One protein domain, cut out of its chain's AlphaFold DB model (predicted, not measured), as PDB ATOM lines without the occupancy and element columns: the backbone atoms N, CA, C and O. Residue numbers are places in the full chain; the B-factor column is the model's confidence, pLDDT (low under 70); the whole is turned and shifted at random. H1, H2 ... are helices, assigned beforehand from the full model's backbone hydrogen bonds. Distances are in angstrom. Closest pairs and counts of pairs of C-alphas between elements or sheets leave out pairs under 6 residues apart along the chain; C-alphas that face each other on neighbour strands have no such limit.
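Overview. This is residues 12 to 83 of the 198 residues of an uncharacterized protein of Gymnopilus dilepis (UniProt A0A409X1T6). The longest helix, H3, meets H4 near their ends to make a V, and the short helix H2 sits inside the V, touching both arms. H1 is a separate arm: residues 12 to 27 stick out free of this body and add to the length of the whole. The printed part has 72 residues, with four named helices in the order H1, H2, H3, H4 and no named strand; its class is all helix. It is loose, with a radius of gyration of the C-alphas of 14.6 A, and only just flat, spanning 48 by 29 by 16 A.

Along the chain. H3 covers residues 43 to 62 and measures 28.7 A from first to last C-alpha, from (-3.387, 11.213, -2.300) to (15.219, 13.982, 19.359). H4, residues 64 to 80, measures 24.4 A and ends with C-alpha 80 at (-9.842, 0.665, 22.593). H2, residues 31 to 34, measures 5.2 A. H1, residues 12 to 26, measures 21.4 A and begins with C-alpha 12 at (11.542, -15.030, 36.299).

Arrangement. H3 and H4 touch only at the corner by their tight link, the single residue Asp 63; their closest C-alphas, those of Cys 60 and Leu 67, are 4.6 A apart. Their lines stand at a steep tilt of 48 degrees, and they run opposite ways. H2 touches H3 at residues 53 to 60 alone, where the closest C-alphas, those of Val 31 and Glu 57, are 5.9 A apart. H2 touches H4 at residues 67 to 74 alone, where the closest C-alphas, those of Leu 34 and Ser 74, are 5.5 A apart. H1 is apart from H2, H3 and H4. In H3 and H4 each O i to N i+4 pair is within hydrogen-bond range; in H1 10 of 11 are, and H2 is too short for such a pair.

Size, cuts and confidence. The C-alphas of Glu 12 and Asp 44, the two farthest apart, are 49.2 A from each other. Without residues 12 to 27, which stand free, the body has 56 residues, spans 32 by 27 by 12 A and has a radius of gyration of 11.7 A. The printed part has no cut. The links H1 to H2 and H3 to H4 are tight, the link H2 to H3 is short with 8 residues between them, and no link is long. The mean pLDDT of the printed part is 92.5, and no printed residue is under 70.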
ATOM      1  N   GLU A  12      11.587 -14.783  37.744       89.00
ATOM      2  CA  GLU A  12      11.542 -15.030  36.299       89.00
ATOM      3  C   GLU A  12      10.895 -13.860  35.556       89.00
ATOM      4  O   GLU A  12      11.430 -13.404  34.548       89.00
ATOM      5  N   ALA A  13       9.796 -13.317  36.089       85.94
ATOM      6  CA  ALA A  13       9.135 -12.143  35.523       85.94
ATOM      7  C   ALA A  13      10.017 -10.888  35.625       85.94
ATOM      8  O   ALA A  13      10.099 -10.114  34.676       85.94
ATOM      9  N   MET A  14      10.731 -10.710  36.742       88.25
ATOM     10  CA  MET A  14      11.701  -9.628  36.920       88.25
ATOM     11  C   MET A  14      12.854  -9.758  35.926       88.25
ATOM     12  O   MET A  14      13.236  -8.777  35.296       88.25
ATOM     13  N   LYS A  15      13.391 -10.969  35.736       91.88
ATOM     14  CA  LYS A  15      14.426 -11.220  34.732       91.88
ATOM     15  C   LYS A  15      13.919 -10.913  33.321       91.88
ATOM     16  O   LYS A  15      14.596 -10.191  32.599       91.88
ATOM     17  N   ALA A  16      12.727 -11.391  32.960       90.25
ATOM     18  CA  ALA A  16      12.115 -11.115  31.662       90.25
ATOM     19  C   ALA A  16      11.903  -9.610  31.434       90.25
ATOM     20  O   ALA A  16      12.229  -9.102  30.365       90.25
ATOM     21  N   PHE A  17      11.434  -8.882  32.451       86.50
ATOM     22  CA  PHE A  17      11.297  -7.428  32.399       86.50
ATOM     23  C   PHE A  17      12.649  -6.724  32.222       86.50
ATOM     24  O   PHE A  17      12.776  -5.838  31.382       86.50
ATOM     25  N   LEU A  18      13.683  -7.126  32.968       90.50
ATOM     26  CA  LEU A  18      15.024  -6.552  32.831       90.50
ATOM     27  C   LEU A  18      15.635  -6.830  31.453       90.50
ATOM     28  O   LEU A  18      16.280  -5.947  30.889       90.50
ATOM     29  N   ASP A  19      15.443  -8.032  30.915       92.31
ATOM     30  CA  ASP A  19      15.911  -8.400  29.578       92.31
ATOM     31  C   ASP A  19      15.155  -7.607  28.496       92.31
ATOM     32  O   ASP A  19      15.779  -7.096  27.566       92.31
ATOM     33  N   PHE A  20      13.845  -7.403  28.672       88.25
ATOM     34  CA  PHE A  20      13.032  -6.519  27.836       88.25
ATOM     35  C   PHE A  20      13.547  -5.071  27.853       88.25
ATOM     36  O   PHE A  20      13.849  -4.522  26.795       88.25
ATOM     37  N   VAL A  21      13.742  -4.475  29.036       86.75
ATOM     38  CA  VAL A  21      14.238  -3.093  29.167       86.75
ATOM     39  C   VAL A  21      15.624  -2.944  28.537       86.75
ATOM     40  O   VAL A  21      15.879  -1.971  27.828       86.75
ATOM     41  N   LYS A  22      16.529  -3.911  28.742       89.19
ATOM     42  CA  LYS A  22      17.852  -3.906  28.095       89.19
ATOM     43  C   LYS A  22      17.741  -3.956  26.577       89.19
ATOM     44  O   LYS A  22      18.465  -3.233  25.896       89.19
ATOM     45  N   ASN A  23      16.847  -4.787  26.048       89.12
ATOM     46  CA  ASN A  23      16.617  -4.862  24.615       89.12
ATOM     47  C   ASN A  23      16.077  -3.533  24.064       89.12
ATOM     48  O   ASN A  23      16.613  -3.045  23.080       89.12
ATOM     49  N   GLU A  24      15.110  -2.891  24.724       83.56
ATOM     50  CA  GLU A  24      14.556  -1.600  24.280       83.56
ATOM     51  C   GLU A  24      15.525  -0.412  24.367       83.56
ATOM     52  O   GLU A  24      15.344   0.602  23.682       83.56
ATOM     53  N   ILE A  25      16.544  -0.495  25.226       82.81
ATOM     54  CA  ILE A  25      17.623   0.499  25.254       82.81
ATOM     55  C   ILE A  25      18.420   0.440  23.946       82.81
ATOM     56  O   ILE A  25      18.817   1.480  23.421       82.81
ATOM     57  N   HIS A  26      18.649  -0.762  23.416       85.50
ATOM     58  CA  HIS A  26      19.461  -0.977  22.216       85.50
ATOM     59  C   HIS A  26      18.647  -1.023  20.921       85.50
ATOM     60  O   HIS A  26      19.167  -0.684  19.861       85.50
ATOM     61  N   ASN A  27      17.386  -1.430  21.005       87.25
ATOM     62  CA  ASN A  27      16.477  -1.602  19.885       87.25
ATOM     63  C   ASN A  27      15.094  -1.040  20.253       87.25
ATOM     64  O   ASN A  27      14.172  -1.812  20.526       87.25
ATOM     65  N   PRO A  28      14.961   0.296  20.339       87.44
ATOM     66  CA  PRO A  28      13.673   0.923  20.596       87.44
ATOM     67  C   PRO A  28      12.685   0.640  19.452       87.44
ATOM     68  O   PRO A  28      13.121   0.477  18.305       87.44
ATOM     69  N   PRO A  29      11.370   0.628  19.733       90.00
ATOM     70  CA  PRO A  29      10.360   0.471  18.695       90.00
ATOM     71  C   PRO A  29      10.458   1.596  17.664       90.00
ATOM     72  O   PRO A  29      10.806   2.743  17.974       90.00
ATOM     73  N   LYS A  30      10.149   1.268  16.412       91.44
ATOM     74  CA  LYS A  30      10.179   2.244  15.317       91.44
ATOM     75  C   LYS A  30       8.855   2.986  15.234       91.44
ATOM     76  O   LYS A  30       7.793   2.414  15.442       91.44
ATOM     77  N   VAL A  31       8.895   4.245  14.801       93.44
ATOM     78  CA  VAL A  31       7.673   5.041  14.581       93.44
ATOM     79  C   VAL A  31       6.705   4.347  13.619       93.44
ATOM     80  O   VAL A  31       5.507   4.344  13.876       93.44
ATOM     81  N   SER A  32       7.212   3.685  12.577       91.06
ATOM     82  CA  SER A  32       6.402   2.911  11.625       91.06
ATOM     83  C   SER A  32       5.663   1.717  12.246       91.06
ATOM     84  O   SER A  32       4.692   1.237  11.672       91.06
ATOM     85  N   GLU A  33       6.134   1.202  13.384       91.75
ATOM     86  CA  GLU A  33       5.481   0.107  14.117       91.75
ATOM     87  C   GLU A  33       4.355   0.640  15.016       91.75
ATOM     88  O   GLU A  33       3.374  -0.061  15.257       91.75
ATOM     89  N   LEU A  34       4.479   1.893  15.472       94.50
ATOM     90  CA  LEU A  34       3.572   2.530  16.429       94.50
ATOM     91  C   LEU A  34       2.467   3.363  15.762       94.50
ATOM     92  O   LEU A  34       1.343   3.404  16.262       94.50
ATOM     93  N   PHE A  35       2.783   4.034  14.651       95.50
ATOM     94  CA  PHE A  35       1.872   4.875  13.873       95.50
ATOM     95  C   PHE A  35       1.601   4.219  12.515       95.50
ATOM     96  O   PHE A  35       2.384   4.339  11.571       95.50
ATOM     97  N   LYS A  36       0.491   3.479  12.439       90.81
ATOM     98  CA  LYS A  36       0.135   2.639  11.290       90.81
ATOM     99  C   LYS A  36      -0.763   3.425  10.334       90.81
ATOM    100  O   LYS A  36      -1.947   3.610  10.603       90.81
ATOM    101  N   VAL A  37      -0.199   3.889   9.219       91.56
ATOM    102  CA  VAL A  37      -0.956   4.622   8.191       91.56
ATOM    103  C   VAL A  37      -2.022   3.704   7.570       91.56
ATOM    104  O   VAL A  37      -1.673   2.608   7.130       91.56
ATOM    105  N   PRO A  38      -3.304   4.119   7.516       91.50
ATOM    106  CA  PRO A  38      -4.353   3.328   6.874       91.50
ATOM    107  C   PRO A  38      -4.081   3.066   5.387       91.50
ATOM    108  O   PRO A  38      -3.570   3.927   4.673       91.50
ATOM    109  N   GLU A  39      -4.484   1.895   4.899       91.94
ATOM    110  CA  GLU A  39      -4.420   1.562   3.474       91.94
ATOM    111  C   GLU A  39      -5.587   2.191   2.689       91.94
ATOM    112  O   GLU A  39      -6.649   2.485   3.239       91.94
ATOM    113  N   GLY A  40      -5.411   2.383   1.375       93.31
ATOM    114  CA  GLY A  40      -6.488   2.845   0.484       93.31
ATOM    115  C   GLY A  40      -6.868   4.326   0.625       93.31
ATOM    116  O   GLY A  40      -7.963   4.720   0.224       93.31
ATOM    117  N   LEU A  41      -5.983   5.149   1.191       94.00
ATOM    118  CA  LEU A  41      -6.192   6.589   1.335       94.00
ATOM    119  C   LEU A  41      -6.127   7.327  -0.011       94.00
ATOM    120  O   LEU A  41      -5.431   6.920  -0.943       94.00
ATOM    121  N   SER A  42      -6.824   8.464  -0.102       96.19
ATOM    122  CA  SER A  42      -6.629   9.393  -1.220       96.19
ATOM    123  C   SER A  42      -5.221  10.013  -1.171       96.19
ATOM    124  O   SER A  42      -4.616  10.056  -0.097       96.19
ATOM    125  N   PRO A  43      -4.704  10.568  -2.285       96.00
ATOM    126  CA  PRO A  43      -3.387  11.213  -2.300       96.00
ATOM    127  C   PRO A  43      -3.222  12.321  -1.249       96.00
ATOM    128  O   PRO A  43      -2.163  12.440  -0.635       96.00
ATOM    129  N   ASP A  44      -4.279  13.098  -0.997       93.56
ATOM    130  CA  ASP A  44      -4.261  14.165   0.009       93.56
ATOM    131  C   ASP A  44      -4.115  13.603   1.425       93.56
ATOM    132  O   ASP A  44      -3.301  14.088   2.212       93.56
ATOM    133  N   TRP A  45      -4.874  12.548   1.740       95.31
ATOM    134  CA  TRP A  45      -4.782  11.875   3.031       95.31
ATOM    135  C   TRP A  45      -3.434  11.185   3.207       95.31
ATOM    136  O   TRP A  45      -2.830  11.328   4.267       95.31
ATOM    137  N   GLN A  46      -2.923  10.519   2.170       96.06
ATOM    138  CA  GLN A  46      -1.597   9.907   2.200       96.06
ATOM    139  C   GLN A  46      -0.523  10.946   2.539       96.06
ATOM    140  O   GLN A  46       0.245  10.754   3.475       96.06
ATOM    141  N   ASN A  47      -0.537  12.099   1.864       95.12
ATOM    142  CA  ASN A  47       0.406  13.179   2.145       95.12
ATOM    143  C   ASN A  47       0.286  13.704   3.590       95.12
ATOM    144  O   ASN A  47       1.303  13.975   4.225       95.12
ATOM    145  N   ILE A  48      -0.926  13.832   4.142       95.62
ATOM    146  CA  ILE A  48      -1.109  14.229   5.550       95.62
ATOM    147  C   ILE A  48      -0.451  13.208   6.485       95.62
ATOM    148  O   ILE A  48       0.323  13.596   7.363       95.62
ATOM    149  N   PHE A  49      -0.738  11.922   6.291       96.56
ATOM    150  CA  PHE A  49      -0.198  10.852   7.121       96.56
ATOM    151  C   PHE A  49       1.324  10.750   7.007       96.56
ATOM    152  O   PHE A  49       1.989  10.703   8.034       96.56
ATOM    153  N   ASP A  50       1.890  10.844   5.805       95.00
ATOM    154  CA  ASP A  50       3.341  10.817   5.588       95.00
ATOM    155  C   ASP A  50       4.049  11.969   6.317       95.00
ATOM    156  O   ASP A  50       5.085  11.785   6.960       95.00
ATOM    157  N   LYS A  51       3.474  13.177   6.272       96.19
ATOM    158  CA  LYS A  51       4.011  14.344   6.990       96.19
ATOM    159  C   LYS A  51       3.904  14.198   8.508       96.19
ATOM    160  O   LYS A  51       4.785  14.677   9.222       96.19
ATOM    161  N   VAL A  52       2.853  13.550   9.008       96.75
ATOM    162  CA  VAL A  52       2.695  13.249  10.439       96.75
ATOM    163  C   VAL A  52       3.664  12.149  10.884       96.75
ATOM    164  O   VAL A  52       4.285  12.295  11.936       96.75
ATOM    165  N   THR A  53       3.885  11.118  10.068       96.25
ATOM    166  CA  THR A  53       4.923  10.102  10.299       96.25
ATOM    167  C   THR A  53       6.296  10.757  10.402       96.25
ATOM    168  O   THR A  53       6.975  10.590  11.411       96.25
ATOM    169  N   ALA A  54       6.664  11.603   9.434       95.44
ATOM    170  CA  ALA A  54       7.933  12.332   9.452       95.44
ATOM    171  C   ALA A  54       8.064  13.265  10.672       95.44
ATOM    172  O   ALA A  54       9.153  13.435  11.228       95.44
ATOM    173  N   TYR A  55       6.955  13.867  11.122       95.88
ATOM    174  CA  TYR A  55       6.924  14.612  12.379       95.88
ATOM    175  C   TYR A  55       7.270  13.703  13.564       95.88
ATOM    176  O   TYR A  55       8.181  14.035  14.320       95.88
ATOM    177  N   TYR A  56       6.604  12.556  13.713       96.50
ATOM    178  CA  TYR A  56       6.886  11.626  14.806       96.50
ATOM    179  C   TYR A  56       8.309  11.073  14.756       96.50
ATOM    180  O   TYR A  56       8.956  11.025  15.797       96.50
ATOM    181  N   GLU A  57       8.827  10.718  13.580       95.12
ATOM    182  CA  GLU A  57      10.211  10.259  13.403       95.12
ATOM    183  C   GLU A  57      11.210  11.285  13.929       95.12
ATOM    184  O   GLU A  57      12.080  10.956  14.739       95.12
ATOM    185  N   ARG A  58      11.045  12.553  13.538       94.75
ATOM    186  CA  ARG A  58      11.902  13.643  14.008       94.75
ATOM    187  C   ARG A  58      11.803  13.840  15.521       94.75
ATOM    188  O   ARG A  58      12.817  14.055  16.177       94.75
ATOM    189  N   GLU A  59      10.591  13.808  16.068       94.06
ATOM    190  CA  GLU A  59      10.353  14.020  17.498       94.06
ATOM    191  C   GLU A  59      10.916  12.880  18.352       94.06
ATOM    192  O   GLU A  59      11.616  13.137  19.329       94.06
ATOM    193  N   CYS A  60      10.676  11.630  17.956       93.88
ATOM    194  CA  CYS A  60      11.150  10.444  18.667       93.88
ATOM    195  C   CYS A  60      12.672  10.284  18.575       93.88
ATOM    196  O   CYS A  60      13.292   9.811  19.524       93.88
ATOM    197  N   ALA A  61      13.287  10.713  17.467       92.00
ATOM    198  CA  ALA A  61      14.742  10.744  17.332       92.00
ATOM    199  C   ALA A  61      15.399  11.793  18.245       92.00
ATOM    200  O   ALA A  61      16.536  11.608  18.676       92.00
ATOM    201  N   ALA A  62      14.701  12.896  18.533       90.75
ATOM    202  CA  ALA A  62      15.219  13.982  19.359       90.75
ATOM    203  C   ALA A  62      14.969  13.781  20.866       90.75
ATOM    204  O   ALA A  62      15.754  14.273  21.675       90.75
ATOM    205  N   ASP A  63      13.885  13.100  21.252       90.88
ATOM    206  CA  ASP A  63      13.465  12.951  22.649       90.88
ATOM    207  C   ASP A  63      12.820  11.579  22.917       90.88
ATOM    208  O   ASP A  63      11.753  11.255  22.388       90.88
ATOM    209  N   ARG A  64      13.415  10.786  23.824       89.00
ATOM    210  CA  ARG A  64      12.865   9.479  24.235       89.00
ATOM    211  C   ARG A  64      11.469   9.608  24.858       89.00
ATOM    212  O   ARG A  64      10.670   8.686  24.725       89.00
ATOM    213  N   HIS A  65      11.134  10.736  25.488       91.06
ATOM    214  CA  HIS A  65       9.785  10.953  26.022       91.06
ATOM    215  C   HIS A  65       8.736  11.085  24.914       91.06
ATOM    216  O   HIS A  65       7.577  10.724  25.139       91.06
ATOM    217  N   ALA A  66       9.120  11.561  23.725       93.31
ATOM    218  CA  ALA A  66       8.228  11.591  22.571       93.31
ATOM    219  C   ALA A  66       7.929  10.169  22.079       93.31
ATOM    220  O   ALA A  66       6.766   9.855  21.831       93.31
ATOM    221  N   LEU A  67       8.942   9.294  22.050       93.25
ATOM    222  CA  LEU A  67       8.755   7.885  21.702       93.25
ATOM    223  C   LEU A  67       7.842   7.169  22.704       93.25
ATOM    224  O   LEU A  67       6.844   6.584  22.302       93.25
ATOM    225  N   ILE A  68       8.100   7.318  24.007       92.19
ATOM    226  CA  ILE A  68       7.252   6.737  25.066       92.19
ATOM    227  C   ILE A  68       5.807   7.248  24.961       92.19
ATOM    228  O   ILE A  68       4.852   6.511  25.199       92.19
ATOM    229  N   SER A  69       5.618   8.525  24.618       93.38
ATOM    230  CA  SER A  69       4.279   9.087  24.398       93.38
ATOM    231  C   SER A  69       3.571   8.437  23.204       93.38
ATOM    232  O   SER A  69       2.375   8.165  23.288       93.38
ATOM    233  N   LEU A  70       4.299   8.163  22.117       95.44
ATOM    234  CA  LEU A  70       3.759   7.498  20.931       95.44
ATOM    235  C   LEU A  70       3.461   6.012  21.184       95.44
ATOM    236  O   LEU A  70       2.420   5.531  20.747       95.44
ATOM    237  N   GLU A  71       4.313   5.311  21.935       94.38
ATOM    238  CA  GLU A  71       4.075   3.932  22.389       94.38
ATOM    239  C   GLU A  71       2.781   3.845  23.206       94.38
ATOM    240  O   GLU A  71       1.880   3.079  22.872       94.38
ATOM    241  N   LYS A  72       2.634   4.708  24.221       93.62
ATOM    242  CA  LYS A  72       1.416   4.781  25.044       93.62
ATOM    243  C   LYS A  72       0.171   5.042  24.206       93.62
ATOM    244  O   LYS A  72      -0.859   4.416  24.429       93.62
ATOM    245  N   ARG A  73       0.262   5.967  23.246       95.06
ATOM    246  CA  ARG A  73      -0.826   6.249  22.304       95.06
ATOM    247  C   ARG A  73      -1.188   5.002  21.491       95.06
ATOM    248  O   ARG A  73      -2.370   4.716  21.350       95.06
ATOM    249  N   SER A  74      -0.192   4.280  20.980       95.12
ATOM    250  CA  SER A  74      -0.388   3.053  20.200       95.12
ATOM    251  C   SER A  74      -1.106   1.973  21.018       95.12
ATOM    252  O   SER A  74      -2.100   1.424  20.554       95.12
ATOM    253  N   TRP A  75      -0.706   1.758  22.277       94.06
ATOM    254  CA  TRP A  75      -1.376   0.802  23.167       94.06
ATOM    255  C   TRP A  75      -2.826   1.170  23.471       94.06
ATOM    256  O   TRP A  75      -3.684   0.298  23.445       94.06
ATOM    257  N   ILE A  76      -3.111   2.453  23.726       92.75
ATOM    258  CA  ILE A  76      -4.490   2.919  23.951       92.75
ATOM    259  C   ILE A  76      -5.347   2.645  22.715       92.75
ATOM    260  O   ILE A  76      -6.472   2.176  22.839       92.75
ATOM    261  N   MET A  77      -4.814   2.902  21.518       94.50
ATOM    262  CA  MET A  77      -5.546   2.621  20.287       94.50
ATOM    263  C   MET A  77      -5.816   1.131  20.091       94.50
ATOM    264  O   MET A  77      -6.903   0.774  19.654       94.50
ATOM    265  N   GLU A  78      -4.851   0.267  20.404       94.62
ATOM    266  CA  GLU A  78      -5.028  -1.182  20.294       94.62
ATOM    267  C   GLU A  78      -6.041  -1.719  21.319       94.62
ATOM    268  O   GLU A  78      -6.891  -2.527  20.949       94.62
ATOM    269  N   ASP A  79      -6.005  -1.236  22.566       95.19
ATOM    270  CA  ASP A  79      -6.932  -1.637  23.637       95.19
ATOM    271  C   ASP A  79      -8.371  -1.163  23.370       95.19
ATOM    272  O   ASP A  79      -9.328  -1.923  23.518       95.19
ATOM    273  N   GLU A  80      -8.533   0.078  22.903       94.94
ATOM    274  CA  GLU A  80      -9.842   0.665  22.593       94.94
ATOM    275  C   GLU A  80     -10.344   0.328  21.173       94.94
ATOM    276  O   GLU A  80     -11.464   0.691  20.810       94.94
ATOM    277  N   GLY A  81      -9.543  -0.368  20.357       94.88
ATOM    278  CA  GLY A  81      -9.886  -0.708  18.973       94.88
ATOM    279  C   GLY A  81     -10.019   0.509  18.049       94.88
ATOM    280  O   GLY A  81     -10.819   0.484  17.114       94.88
ATOM    281  N   LEU A  82      -9.259   1.574  18.316       94.25
ATOM    282  CA  LEU A  82      -9.318   2.839  17.591       94.25
ATOM    283  C   LEU A  82      -8.464   2.822  16.322       94.25
ATOM    284  O   LEU A  82      -7.311   2.392  16.298       94.25
ATOM    285  N   SER A  83      -9.010   3.420  15.273       94.31
ATOM    286  CA  SER A  83      -8.313   3.731  14.032       94.31
ATOM    287  C   SER A  83      -7.614   5.092  14.082       94.31
ATOM    288  O   SER A  83      -7.987   6.007  14.820       94.31
TER     289      SER A  83